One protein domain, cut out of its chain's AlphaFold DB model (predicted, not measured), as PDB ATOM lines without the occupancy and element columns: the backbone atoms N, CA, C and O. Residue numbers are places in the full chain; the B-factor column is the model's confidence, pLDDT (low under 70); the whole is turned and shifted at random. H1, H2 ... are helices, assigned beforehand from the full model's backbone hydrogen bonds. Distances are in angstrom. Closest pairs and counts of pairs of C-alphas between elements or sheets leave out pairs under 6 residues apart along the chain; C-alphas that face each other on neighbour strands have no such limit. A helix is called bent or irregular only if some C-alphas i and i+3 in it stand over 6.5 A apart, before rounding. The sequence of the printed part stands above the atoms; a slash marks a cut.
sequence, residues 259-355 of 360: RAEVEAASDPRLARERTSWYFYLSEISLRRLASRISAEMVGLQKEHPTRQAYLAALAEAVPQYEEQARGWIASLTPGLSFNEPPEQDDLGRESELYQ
ATOM      1  N   ARG A 259     155.043 264.167 353.256       66.81
ATOM      2  CA  ARG A 259     154.646 265.295 354.112       66.81
ATOM      3  C   ARG A 259     155.075 266.588 353.422       66.81
ATOM      4  O   ARG A 259     156.033 266.573 352.648       66.81
ATOM      5  N   ALA A 260     154.366 267.692 353.662       61.00
ATOM      6  CA  ALA A 260     154.629 268.946 352.958       61.00
ATOM      7  C   ALA A 260     156.119 269.331 353.059       61.00
ATOM      8  O   ALA A 260     156.709 269.256 354.137       61.00
ATOM      9  N   GLU A 261     156.738 269.762 351.953       59.22
ATOM     10  CA  GLU A 261     158.183 270.060 351.894       59.22
ATOM     11  C   GLU A 261     158.631 271.057 352.978       59.22
ATOM     12  O   GLU A 261     159.726 270.945 353.528       59.22
ATOM     13  N   VAL A 262     157.740 271.985 353.343       58.53
ATOM     14  CA  VAL A 262     157.931 272.977 354.410       58.53
ATOM     15  C   VAL A 262     158.023 272.326 355.799       58.53
ATOM     16  O   VAL A 262     158.838 272.737 356.624       58.53
ATOM     17  N   GLU A 263     157.239 271.280 356.064       60.66
ATOM     18  CA  GLU A 263     157.293 270.524 357.323       60.66
ATOM     19  C   GLU A 263     158.597 269.724 357.409       60.66
ATOM     20  O   GLU A 263     159.283 269.750 358.430       60.66
ATOM     21  N   ALA A 264     159.010 269.101 356.304       59.84
ATOM     22  CA  ALA A 264     160.231 268.305 356.257       59.84
ATOM     23  C   ALA A 264     161.527 269.138 356.325       59.84
ATOM     24  O   ALA A 264     162.570 268.608 356.703       59.84
ATOM     25  N   ALA A 265     161.487 270.424 355.960       61.91
ATOM     26  CA  ALA A 265     162.618 271.345 356.116       61.91
ATOM     27  C   ALA A 265     162.784 271.862 357.557       61.91
ATOM     28  O   ALA A 265     163.868 272.315 357.921       61.91
ATOM     29  N   SER A 266     161.724 271.808 358.370       72.19
ATOM     30  CA  SER A 266     161.736 272.311 359.751       72.19
ATOM     31  C   SER A 266     161.995 271.227 360.802       72.19
ATOM     32  O   SER A 266     162.554 271.542 361.852       72.19
ATOM     33  N   ASP A 267     161.656 269.962 360.523       81.75
ATOM     34  CA  ASP A 267     161.959 268.832 361.409       81.75
ATOM     35  C   ASP A 267     163.164 268.015 360.897       81.75
ATOM     36  O   ASP A 267     163.052 267.322 359.877       81.75
ATOM     37  N   PRO A 268     164.312 268.013 361.608       83.50
ATOM     38  CA  PRO A 268     165.485 267.229 361.214       83.50
ATOM     39  C   PRO A 268     165.209 265.719 361.126       83.50
ATOM     40  O   PRO A 268     165.905 265.019 360.391       83.50
ATOM     41  N   ARG A 269     164.189 265.200 361.825       84.69
ATOM     42  CA  ARG A 269     163.788 263.786 361.740       84.69
ATOM     43  C   ARG A 269     163.173 263.443 360.393       84.69
ATOM     44  O   ARG A 269     163.517 262.425 359.807       84.69
ATOM     45  N   LEU A 270     162.311 264.316 359.878       82.75
ATOM     46  CA  LEU A 270     161.689 264.138 358.563       82.75
ATOM     47  C   LEU A 270     162.719 264.262 357.441       82.75
ATOM     48  O   LEU A 270     162.659 263.521 356.461       82.75
ATOM     49  N   ALA A 271     163.691 265.163 357.600       82.56
ATOM     50  CA  ALA A 271     164.818 265.251 356.682       82.56
ATOM     51  C   ALA A 271     165.620 263.938 356.654       82.56
ATOM     52  O   ALA A 271     165.848 263.406 355.569       82.56
ATOM     53  N   ARG A 272     165.977 263.378 357.822       85.44
ATOM     54  CA  ARG A 272     166.670 262.080 357.920       85.44
ATOM     55  C   ARG A 272     165.860 260.928 357.335       85.44
ATOM     56  O   ARG A 272     166.410 260.145 356.569       85.44
ATOM     57  N   GLU A 273     164.575 260.833 357.671       86.38
ATOM     58  CA  GLU A 273     163.675 259.803 357.143       86.38
ATOM     59  C   GLU A 273     163.658 259.839 355.613       86.38
ATOM     60  O   GLU A 273     163.896 258.823 354.964       86.38
ATOM     61  N   ARG A 274     163.458 261.022 355.026       86.00
ATOM     62  CA  ARG A 274     163.454 261.196 353.572       86.00
ATOM     63  C   ARG A 274     164.773 260.748 352.943       86.00
ATOM     64  O   ARG A 274     164.752 260.005 351.963       86.00
ATOM     65  N   THR A 275     165.908 261.172 353.495       85.25
ATOM     66  CA  THR A 275     167.215 260.782 352.952       85.25
ATOM     67  C   THR A 275     167.452 259.275 353.088       85.25
ATOM     68  O   THR A 275     167.918 258.649 352.139       85.25
ATOM     69  N   SER A 276     167.046 258.672 354.211       89.06
ATOM     70  CA  SER A 276     167.099 257.223 354.425       89.06
ATOM     71  C   SER A 276     166.302 256.457 353.367       89.06
ATOM     72  O   SER A 276     166.815 255.520 352.753       89.06
ATOM     73  N   TRP A 277     165.071 256.891 353.086       90.75
ATOM     74  CA  TRP A 277     164.221 256.277 352.069       90.75
ATOM     75  C   TRP A 277     164.779 256.420 350.657       90.75
ATOM     76  O   TRP A 277     164.761 255.446 349.900       90.75
ATOM     77  N   TYR A 278     165.307 257.591 350.292       89.00
ATOM     78  CA  TYR A 278     165.948 257.758 348.989       89.00
ATOM     79  C   TYR A 278     167.183 256.878 348.851       89.00
ATOM     80  O   TYR A 278     167.300 256.184 347.845       89.00
ATOM     81  N   PHE A 279     168.049 256.833 349.867       89.44
ATOM     82  CA  PHE A 279     169.219 255.957 349.858       89.44
ATOM     83  C   PHE A 279     168.798 254.498 349.656       89.44
ATOM     84  O   PHE A 279     169.291 253.814 348.759       89.44
ATOM     85  N   TYR A 280     167.819 254.050 350.440       92.12
ATOM     86  CA  TYR A 280     167.315 252.685 350.414       92.12
ATOM     87  C   TYR A 280     166.749 252.280 349.043       92.12
ATOM     88  O   TYR A 280     167.075 251.216 348.514       92.12
ATOM     89  N   LEU A 281     165.942 253.141 348.415       91.81
ATOM     90  CA  LEU A 281     165.372 252.885 347.088       91.81
ATOM     91  C   LEU A 281     166.418 252.968 345.969       91.81
ATOM     92  O   LEU A 281     166.406 252.146 345.042       91.81
ATOM     93  N   SER A 282     167.351 253.917 346.057       91.62
ATOM     94  CA  SER A 282     168.494 254.016 345.146       91.62
ATOM     95  C   SER A 282     169.345 252.748 345.198       91.62
ATOM     96  O   SER A 282     169.710 252.205 344.158       91.62
ATOM     97  N   GLU A 283     169.582 252.198 346.384       89.38
ATOM     98  CA  GLU A 283     170.347 250.966 346.534       89.38
ATOM     99  C   GLU A 283     169.605 249.735 345.982       89.38
ATOM    100  O   GLU A 283     170.191 248.921 345.264       89.38
ATOM    101  N   ILE A 284     168.301 249.600 346.255       90.62
ATOM    102  CA  ILE A 284     167.483 248.505 345.701       90.62
ATOM    103  C   ILE A 284     167.462 248.570 344.168       90.62
ATOM    104  O   ILE A 284     167.612 247.542 343.500       90.62
ATOM    105  N   SER A 285     167.283 249.763 343.598       91.94
ATOM    106  CA  SER A 285     167.273 249.945 342.142       91.94
ATOM    107  C   SER A 285     168.629 249.617 341.510       91.94
ATOM    108  O   SER A 285     168.654 248.923 340.490       91.94
ATOM    109  N   LEU A 286     169.742 250.001 342.148       91.50
ATOM    110  CA  LEU A 286     171.090 249.646 341.698       91.50
ATOM    111  C   LEU A 286     171.312 248.131 341.700       91.50
ATOM    112  O   LEU A 286     171.799 247.576 340.718       91.50
ATOM    113  N   ARG A 287     170.918 247.444 342.777       88.06
ATOM    114  CA  ARG A 287     171.060 245.981 342.898       88.06
ATOM    115  C   ARG A 287     170.268 245.244 341.832       88.06
ATOM    116  O   ARG A 287     170.785 244.326 341.200       88.06
ATOM    117  N   ARG A 288     169.033 245.679 341.577       89.69
ATOM    118  CA  ARG A 288     168.216 245.132 340.488       89.69
ATOM    119  C   ARG A 288     168.861 245.381 339.127       89.69
ATOM    120  O   ARG A 288     168.898 244.460 338.319       89.69
ATOM    121  N   LEU A 289     169.389 246.581 338.873       91.19
ATOM    122  CA  LEU A 289     170.109 246.888 337.633       91.19
ATOM    123  C   LEU A 289     171.325 245.968 337.454       91.19
ATOM    124  O   LEU A 289     171.428 245.303 336.426       91.19
ATOM    125  N   ALA A 290     172.184 245.869 338.470       88.88
ATOM    126  CA  ALA A 290     173.358 245.003 338.458       88.88
ATOM    127  C   ALA A 290     172.976 243.533 338.235       88.88
ATOM    128  O   ALA A 290     173.575 242.855 337.407       88.88
ATOM    129  N   SER A 291     171.928 243.047 338.905       85.56
ATOM    130  CA  SER A 291     171.454 241.675 338.724       85.56
ATOM    131  C   SER A 291     170.920 241.405 337.320       85.56
ATOM    132  O   SER A 291     171.141 240.310 336.805       85.56
ATOM    133  N   ARG A 292     170.206 242.356 336.702       89.44
ATOM    134  CA  ARG A 292     169.738 242.211 335.315       89.44
ATOM    135  C   ARG A 292     170.916 242.132 334.354       89.44
ATOM    136  O   ARG A 292     170.963 241.205 333.557       89.44
ATOM    137  N   ILE A 293     171.889 243.035 334.497       90.81
ATOM    138  CA  ILE A 293     173.113 243.030 333.683       90.81
ATOM    139  C   ILE A 293     173.849 241.694 333.847       90.81
ATOM    140  O   ILE A 293     174.163 241.045 332.856       90.81
ATOM    141  N   SER A 294     174.042 241.211 335.079       87.44
ATOM    142  CA  SER A 294     174.659 239.901 335.331       87.44
ATOM    143  C   SER A 294     173.885 238.748 334.683       87.44
ATOM    144  O   SER A 294     174.491 237.848 334.102       87.44
ATOM    145  N   ALA A 295     172.551 238.766 334.744       85.81
ATOM    146  CA  ALA A 295     171.719 237.742 334.115       85.81
ATOM    147  C   ALA A 295     171.844 237.755 332.583       85.81
ATOM    148  O   ALA A 295     171.940 236.690 331.971       85.81
ATOM    149  N   GLU A 296     171.898 238.938 331.969       89.81
ATOM    150  CA  GLU A 296     172.143 239.094 330.533       89.81
ATOM    151  C   GLU A 296     173.544 238.614 330.141       89.81
ATOM    152  O   GLU A 296     173.683 237.852 329.187       89.81
ATOM    153  N   MET A 297     174.574 238.950 330.923       89.81
ATOM    154  CA  MET A 297     175.942 238.462 330.707       89.81
ATOM    155  C   MET A 297     176.024 236.930 330.754       89.81
ATOM    156  O   MET A 297     176.706 236.320 329.926       89.81
ATOM    157  N   VAL A 298     175.313 236.295 331.691       86.75
ATOM    158  CA  VAL A 298     175.192 234.828 331.772       86.75
ATOM    159  C   VAL A 298     174.391 234.271 330.589       86.75
ATOM    160  O   VAL A 298     174.701 233.184 330.096       86.75
ATOM    161  N   GLY A 299     173.374 234.993 330.112       88.62
ATOM    162  CA  GLY A 299     172.628 234.669 328.894       88.62
ATOM    163  C   GLY A 299     173.529 234.639 327.659       88.62
ATOM    164  O   GLY A 299     173.620 233.608 326.994       88.62
ATOM    165  N   LEU A 300     174.294 235.709 327.432       91.00
ATOM    166  CA  LEU A 300     175.265 235.816 326.338       91.00
ATOM    167  C   LEU A 300     176.309 234.694 326.382       91.00
ATOM    168  O   LEU A 300     176.684 234.141 325.350       91.00
ATOM    169  N   GLN A 301     176.765 234.308 327.575       88.38
ATOM    170  CA  GLN A 301     177.706 233.197 327.721       88.38
ATOM    171  C   GLN A 301     177.114 231.863 327.239       88.38
ATOM    172  O   GLN A 301     177.837 231.031 326.691       88.38
ATOM    173  N   LYS A 302     175.807 231.644 327.431       89.44
ATOM    174  CA  LYS A 302     175.114 230.434 326.960       89.44
ATOM    175  C   LYS A 302     174.908 230.441 325.446       89.44
ATOM    176  O   LYS A 302     174.968 229.380 324.831       89.44
ATOM    177  N   GLU A 303     174.683 231.612 324.857       93.69
ATOM    178  CA  GLU A 303     174.496 231.783 323.409       93.69
ATOM    179  C   GLU A 303     175.813 231.677 322.625       93.69
ATOM    180  O   GLU A 303     175.827 231.214 321.482       93.69
ATOM    181  N   HIS A 304     176.938 232.042 323.247       93.06
ATOM    182  CA  HIS A 304     178.254 232.065 322.610       93.06
ATOM    183  C   HIS A 304     179.220 231.035 323.225       93.06
ATOM    184  O   HIS A 304     179.949 231.345 324.168       93.06
ATOM    185  N   PRO A 305     179.324 229.818 322.653       86.50
ATOM    186  CA  PRO A 305     180.105 228.728 323.244       86.50
ATOM    187  C   PRO A 305     181.624 228.941 323.180       86.50
ATOM    188  O   PRO A 305     182.371 228.308 323.925       86.50
ATOM    189  N   THR A 306     182.111 229.814 322.288       94.12
ATOM    190  CA  THR A 306     183.535 230.169 322.243       94.12
ATOM    191  C   THR A 306     183.790 231.450 323.022       94.12
ATOM    192  O   THR A 306     183.059 232.432 322.899       94.12
ATOM    193  N   ARG A 307     184.895 231.474 323.773       90.81
ATOM    194  CA  ARG A 307     185.305 232.648 324.554       90.81
ATOM    195  C   ARG A 307     185.428 233.910 323.696       90.81
ATOM    196  O   ARG A 307     185.080 234.986 324.157       90.81
ATOM    197  N   GLN A 308     185.932 233.784 322.469       94.81
ATOM    198  CA  GLN A 308     186.112 234.928 321.577       94.81
ATOM    199  C   GLN A 308     184.772 235.512 321.118       94.81
ATOM    200  O   GLN A 308     184.613 236.727 321.156       94.81
ATOM    201  N   ALA A 309     183.807 234.664 320.746       94.38
ATOM    202  CA  ALA A 309     182.467 235.118 320.380       94.38
ATOM    203  C   ALA A 309     181.746 235.765 321.572       94.38
ATOM    204  O   ALA A 309     181.160 236.829 321.417       94.38
ATOM    205  N   TYR A 310     181.865 235.179 322.769       94.75
ATOM    206  CA  TYR A 310     181.300 235.751 323.991       94.75
ATOM    207  C   TYR A 310     181.875 237.137 324.303       94.75
ATOM    208  O   TYR A 310     181.125 238.068 324.564       94.75
ATOM    209  N   LEU A 311     183.203 237.294 324.246       95.00
ATOM    210  CA  LEU A 311     183.844 238.585 324.513       95.00
ATOM    211  C   LEU A 311     183.478 239.646 323.469       95.00
ATOM    212  O   LEU A 311     183.343 240.809 323.832       95.00
ATOM    213  N   ALA A 312     183.309 239.258 322.201       95.50
ATOM    214  CA  ALA A 312     182.851 240.170 321.156       95.50
ATOM    215  C   ALA A 312     181.413 240.646 321.421       95.50
ATOM    216  O   ALA A 312     181.177 241.848 321.465       95.50
ATOM    217  N   ALA A 313     180.489 239.720 321.698       94.88
ATOM    218  CA  ALA A 313     179.102 240.051 322.024       94.88
ATOM    219  C   ALA A 313     178.989 240.894 323.305       94.88
ATOM    220  O   ALA A 313     178.229 241.857 323.364       94.88
ATOM    221  N   LEU A 314     179.792 240.580 324.325       94.12
ATOM    222  CA  LEU A 314     179.844 241.373 325.549       94.12
ATOM    223  C   LEU A 314     180.343 242.796 325.269       94.12
ATOM    224  O   LEU A 314     179.752 243.749 325.763       94.12
ATOM    225  N   ALA A 315     181.396 242.957 324.461       95.69
ATOM    226  CA  ALA A 315     181.910 244.274 324.088       95.69
ATOM    227  C   ALA A 315     180.875 245.116 323.320       95.69
ATOM    228  O   ALA A 315     180.831 246.330 323.502       95.69
ATOM    229  N   GLU A 316     180.021 244.483 322.511       96.50
ATOM    230  CA  GLU A 316     178.898 245.148 321.837       96.50
ATOM    231  C   GLU A 316     177.786 245.572 322.814       96.50
ATOM    232  O   GLU A 316     177.156 246.610 322.606       96.50
ATOM    233  N   ALA A 317     177.564 244.816 323.894       95.19
ATOM    234  CA  ALA A 317     176.552 245.115 324.911       95.19
ATOM    235  C   ALA A 317     176.996 246.179 325.939       95.19
ATOM    236  O   ALA A 317     176.164 246.938 326.439       95.19
ATOM    237  N   VAL A 318     178.300 246.279 326.237       95.38
ATOM    238  CA  VAL A 318     178.859 247.196 327.256       95.38
ATOM    239  C   VAL A 318     178.357 248.646 327.136       95.38
ATOM    240  O   VAL A 318     177.934 249.185 328.160       95.38
ATOM    241  N   PRO A 319     178.313 249.289 325.949       97.50
ATOM    242  CA  PRO A 319     177.809 250.658 325.829       97.50
ATOM    243  C   PRO A 319     176.377 250.841 326.354       97.50
ATOM    244  O   PRO A 319     176.064 251.873 326.948       97.50
ATOM    245  N   GLN A 320     175.515 249.830 326.183       96.12
ATOM    246  CA  GLN A 320     174.144 249.853 326.699       96.12
ATOM    247  C   GLN A 320     174.123 249.728 328.228       96.12
ATOM    248  O   GLN A 320     173.330 250.393 328.892       96.12
ATOM    249  N   TYR A 321     175.011 248.918 328.811       95.25
ATOM    250  CA  TYR A 321     175.160 248.812 330.269       95.25
ATOM    251  C   TYR A 321     175.658 250.116 330.888       95.25
ATOM    252  O   TYR A 321     175.124 250.562 331.903       95.25
ATOM    253  N   GLU A 322     176.623 250.771 330.246       95.38
ATOM    254  CA  GLU A 322     177.117 252.083 330.666       95.38
ATOM    255  C   GLU A 322     176.043 253.172 330.561       95.38
ATOM    256  O   GLU A 322     175.993 254.079 331.392       95.38
ATOM    257  N   GLU A 323     175.182 253.120 329.543       96.38
ATOM    258  CA  GLU A 323     174.043 254.031 329.420       96.38
ATOM    259  C   GLU A 323     173.011 253.808 330.532       96.38
ATOM    260  O   GLU A 323     172.594 254.773 331.171       96.38
ATOM    261  N   GLN A 324     172.665 252.554 330.837       94.94
ATOM    262  CA  GLN A 324     171.772 252.234 331.955       94.94
ATOM    263  C   GLN A 324     172.347 252.696 333.301       94.94
ATOM    264  O   GLN A 324     171.620 253.270 334.115       94.94
ATOM    265  N   ALA A 325     173.650 252.496 333.530       93.38
ATOM    266  CA  ALA A 325     174.332 252.963 334.735       93.38
ATOM    267  C   ALA A 325     174.304 254.496 334.844       93.38
ATOM    268  O   ALA A 325     173.963 255.034 335.896       93.38
ATOM    269  N   ARG A 326     174.582 255.214 333.747       94.12
ATOM    270  CA  ARG A 326     174.470 256.683 333.700       94.12
ATOM    271  C   ARG A 326     173.039 257.163 333.932       94.12
ATOM    272  O   ARG A 326     172.848 258.143 334.644       94.12
ATOM    273  N   GLY A 327     172.047 256.466 333.378       93.88
ATOM    274  CA  GLY A 327     170.632 256.744 333.620       93.88
ATOM    275  C   GLY A 327     170.256 256.591 335.095       93.88
ATOM    276  O   GLY A 327     169.577 257.455 335.644       93.88
ATOM    277  N   TRP A 328     170.758 255.547 335.760       94.00
ATOM    278  CA  TRP A 328     170.582 255.372 337.202       94.00
ATOM    279  C   TRP A 328     171.241 256.508 337.997       94.00
ATOM    280  O   TRP A 328     170.573 257.120 338.829       94.00
ATOM    281  N   ILE A 329     172.494 256.868 337.689       91.31
ATOM    282  CA  ILE A 329     173.198 257.989 338.342       91.31
ATOM    283  C   ILE A 329     172.410 259.297 338.193       91.31
ATOM    284  O   ILE A 329     172.243 260.034 339.161       91.31
ATOM    285  N   ALA A 330     171.896 259.580 336.993       91.12
ATOM    286  CA  ALA A 330     171.120 260.787 336.716       91.12
ATOM    287  C   ALA A 330     169.765 260.835 337.448       91.12
ATOM    288  O   ALA A 330     169.189 261.911 337.581       91.12
ATOM    289  N   SER A 331     169.256 259.689 337.915       90.31
ATOM    290  CA  SER A 331     168.004 259.596 338.677       90.31
ATOM    291  C   SER A 331     168.167 259.830 340.184       90.31
ATOM    292  O   SER A 331     167.167 259.926 340.896       90.31
ATOM    293  N   LEU A 332     169.407 259.911 340.684       89.12
ATOM    294  CA  LEU A 332     169.676 260.119 342.105       89.12
ATOM    295  C   LEU A 332     169.260 261.520 342.558       89.12
ATOM    296  O   LEU A 332     169.385 262.505 341.829       89.12
ATOM    297  N   THR A 333     168.783 261.608 343.797       84.12
ATOM    298  CA  THR A 333     168.467 262.897 344.426       84.12
ATOM    299  C   THR A 333     169.750 263.677 344.749       84.12
ATOM    300  O   THR A 333     170.803 263.053 344.897       84.12
ATOM    301  N   PRO A 334     169.700 265.020 344.878       76.38
ATOM    302  CA  PRO A 334     170.896 265.841 345.092       76.38
ATOM    303  C   PRO A 334     171.790 265.360 346.241       76.38
ATOM    304  O   PRO A 334     172.967 265.125 346.004       76.38
ATOM    305  N   GLY A 335     171.208 265.055 347.410       73.44
ATOM    306  CA  GLY A 335     171.948 264.569 348.587       73.44
ATOM    307  C   GLY A 335     172.517 263.147 348.480       73.44
ATOM    308  O   GLY A 335     173.053 262.627 349.449       73.44
ATOM    309  N   LEU A 336     172.344 262.484 347.334       77.00
ATOM    310  CA  LEU A 336     172.969 261.202 346.983       77.00
ATOM    311  C   LEU A 336     173.812 261.329 345.705       77.00
ATOM    312  O   LEU A 336     174.220 260.327 345.116       77.00
ATOM    313  N   SER A 337     174.020 262.553 345.214       77.81
ATOM    314  CA  SER A 337     174.765 262.803 343.990       77.81
ATOM    315  C   SER A 337     176.258 262.606 344.226       77.81
ATOM    316  O   SER A 337     176.843 263.196 345.128       77.81
ATOM    317  N   PHE A 338     176.916 261.882 343.323       72.56
ATOM    318  CA  PHE A 338     178.374 261.705 343.335       72.56
ATOM    319  C   PHE A 338     179.174 263.002 343.127       72.56
ATOM    320  O   PHE A 338     180.400 262.988 343.199       72.56
ATOM    321  N   ASN A 339     178.500 264.112 342.815       71.25
ATOM    322  CA  ASN A 339     179.130 265.412 342.607       71.25
ATOM    323  C   ASN A 339     179.277 266.222 343.904       71.25
ATOM    324  O   ASN A 339     179.944 267.258 343.887       71.25
ATOM    325  N   GLU A 340     178.646 265.798 345.002       63.41
ATOM    326  CA  GLU A 340     178.774 266.477 346.291       63.41
ATOM    327  C   GLU A 340     180.118 266.136 346.960       63.41
ATOM    328  O   GLU A 340     180.623 265.014 346.839       63.41
ATOM    329  N   PRO A 341     180.765 267.105 347.636       58.81
ATOM    330  CA  PRO A 341     182.030 266.860 348.309       58.81
ATOM    331  C   PRO A 341     181.825 265.823 349.419       58.81
ATOM    332  O   PRO A 341     180.875 265.915 350.193       58.81
ATOM    333  N   PRO A 342     182.741 264.857 349.572       53.03
ATOM    334  CA  PRO A 342     182.463 263.671 350.370       53.03
ATOM    335  C   PRO A 342     182.514 263.952 351.889       53.03
ATOM    336  O   PRO A 342     182.214 263.085 352.697       53.03
ATOM    337  N   GLU A 343     182.876 265.173 352.292       52.72
ATOM    338  CA  GLU A 343     182.729 265.707 353.656       52.72
ATOM    339  C   GLU A 343     181.267 266.018 354.031       52.72
ATOM    340  O   GLU A 343     180.982 266.219 355.206       52.72
ATOM    341  N   GLN A 344     180.361 266.067 353.048       48.84
ATOM    342  CA  GLN A 344     178.921 266.309 353.218       48.84
ATOM    343  C   GLN A 344     178.086 265.028 353.034       48.84
ATOM    344  O   GLN A 344     176.878 265.048 353.258       48.84
ATOM    345  N   ASP A 345     178.724 263.916 352.649       53.19
ATOM    346  CA  ASP A 345     178.082 262.616 352.445       53.19
ATOM    347  C   ASP A 345     178.151 261.769 353.726       53.19
ATOM    348  O   ASP A 345     179.076 260.978 353.942       53.19
ATOM    349  N   ASP A 346     177.153 261.953 354.590       53.47
ATOM    350  CA  ASP A 346     177.008 261.199 355.840       53.47
ATOM    351  C   ASP A 346     176.534 259.742 355.617       53.47
ATOM    352  O   ASP A 346     176.571 258.937 356.549       53.47
ATOM    353  N   LEU A 347     176.100 259.368 354.399       54.59
ATOM    354  CA  LEU A 347     175.373 258.112 354.135       54.59
ATOM    355  C   LEU A 347     176.089 257.132 353.198       54.59
ATOM    356  O   LEU A 347     175.987 255.913 353.383       54.59
ATOM    357  N   GLY A 348     176.802 257.632 352.189       45.78
ATOM    358  CA  GLY A 348     177.215 256.873 351.005       45.78
ATOM    359  C   GLY A 348     178.523 256.089 351.108       45.78
ATOM    360  O   GLY A 348     178.757 255.173 350.312       45.78
ATOM    361  N   ARG A 349     179.376 256.350 352.101       48.09
ATOM    362  CA  ARG A 349     180.771 255.868 352.062       48.09
ATOM    363  C   ARG A 349     181.015 254.390 352.413       48.09
ATOM    364  O   ARG A 349     182.108 253.890 352.154       48.09
ATOM    365  N   GLU A 350     180.032 253.642 352.924       39.38
ATOM    366  CA  GLU A 350     180.193 252.180 353.111       39.38
ATOM    367  C   GLU A 350     179.964 251.366 351.826       39.38
ATOM    368  O   GLU A 350     180.535 250.284 351.678       39.38
ATOM    369  N   SER A 351     179.185 251.884 350.868       37.97
ATOM    370  CA  SER A 351     178.882 251.161 349.622       37.97
ATOM    371  C   SER A 351     180.104 251.011 348.702       37.97
ATOM    372  O   SER A 351     180.244 250.002 348.007       37.97
ATOM    373  N   GLU A 352     181.054 251.954 348.770       32.31
ATOM    374  CA  GLU A 352     182.302 251.894 348.002       32.31
ATOM    375  C   GLU A 352     183.253 250.787 348.482       32.31
ATOM    376  O   GLU A 352     184.049 250.297 347.682       32.31
ATOM    377  N   LEU A 353     183.192 250.358 349.749       31.73
ATOM    378  CA  LEU A 353     184.065 249.295 350.266       31.73
ATOM    379  C   LEU A 353     183.586 247.902 349.840       31.73
ATOM    380  O   LEU A 353     184.410 247.088 349.424       31.73
ATOM    381  N   TYR A 354     182.271 247.664 349.827       32.03
ATOM    382  CA  TYR A 354     181.701 246.423 349.288       32.03
ATOM    383  C   TYR A 354     181.907 246.304 347.766       32.03
ATOM    384  O   TYR A 354     182.219 245.224 347.267       32.03
ATOM    385  N   GLN A 355     181.829 247.413 347.018       31.47
ATOM    386  CA  GLN A 355     182.056 247.396 345.567       31.47
ATOM    387  C   GLN A 355     183.542 247.371 345.174       31.47
ATOM    388  O   GLN A 355     183.905 246.680 344.222       31.47
TER     389      GLN A 355
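What this domain is: This is residues 259 to 355 of the 360 residues of an uncharacterized protein of Colletotrichum fructicola (strain Nara gc5) (UniProt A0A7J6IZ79). This is a long helical hairpin: H2, one very long helix, makes the long axis of a rod, and the bent helix H3 folds back beside the later part of H2, its first arm H3a at a slant and its second arm H3b running almost along H2. The short helix H1 makes a corner with H2 near the beginning of H2, and after H3 a looping stretch, residues 331 to 350, passes to one side of the hairpin and leads to the small helix H4, which touches no helix. The printed part has 97 residues with four named helices in the order H1, H2, H3, H4 and no named strand; the class is all helix, with 71 residues in named helices. The whole is only just loose, close to extended, with a radius of gyration of the C-alphas of 18.3 A, and it spans 60 by 27 by 20 A.

Where its parts are: The printed part begins at Arg 259, and H1 takes residues 261 to 266, with C-alpha 261 at (158.183, 270.060, 351.894). After a single residue, Asp 267, H2 takes residues 268 to 303, 36 residues and 52.6 A from first to last C-alpha. It runs from C-alpha 268 at (165.485, 267.229, 361.214) to C-alpha 303 at (174.496, 231.783, 323.409). H3 takes residues 307 to 330; by its hydrogen bonds it was assigned as one helix, but it is bent, with C-alphas 316 and 319 6.9 A apart. Its arm H3a is residues 307 to 316, 14.3 A long, and its arm H3b is residues 319 to 330, 16.3 A long; residues 317 and 318 belong to neither. H4 takes residues 351 to 355, 6.4 A long, and ends with C-alpha 355 at (182.056, 247.396, 345.567).

How they stand to each other: H1 and H2 touch only at the corner by their link, and H2 does so with residues 270 to 271 alone. Their closest C-alphas, those of Ala 264 and Leu 270, are 5.0 A apart, and the two run opposite ways at a steep tilt of 58 degrees. H2 and H3a form a helical hairpin. They touch, H2 with residues 297 to 303 alone, and the closest C-alphas are those of Gln 301 and Tyr 310, 5.8 A apart. Their lines stand at a steep tilt of 43 degrees, opposite ways. H3a and H3b stand to each other at a steep tilt of 44 degrees. Past this bend H3b runs opposite ways to H2 at a shallow tilt of 6 degrees. H3b and H2 touch, H2 with residues 286 to 293 alone; their closest C-alphas are those of Ile 293 and Tyr 321, 7.0 A apart. H1 is apart from both H3a and H3b, and H4 is apart from H1, H2, H3a and H3b. In H1, H2, H3a, H3b and H4 every pair of backbone O i and N i+4 is within hydrogen-bond range.

The domain as a whole: The two C-alphas farthest apart are those of Ser 266 and Thr 306, at 60.5 A, while the C-alphas of Arg 259 and Gln 355 are 33.8 A apart. The printed part has no cut. The links from H1 to H2 and from H2 to H3 are tight, with 1 and 3 residues, and the link from H3 to H4 is long, with 20 residues. The mean pLDDT of the printed part is 80.0; residues 259 to 265 and 340 to 355 are under 70, and H4 has a mean of 33.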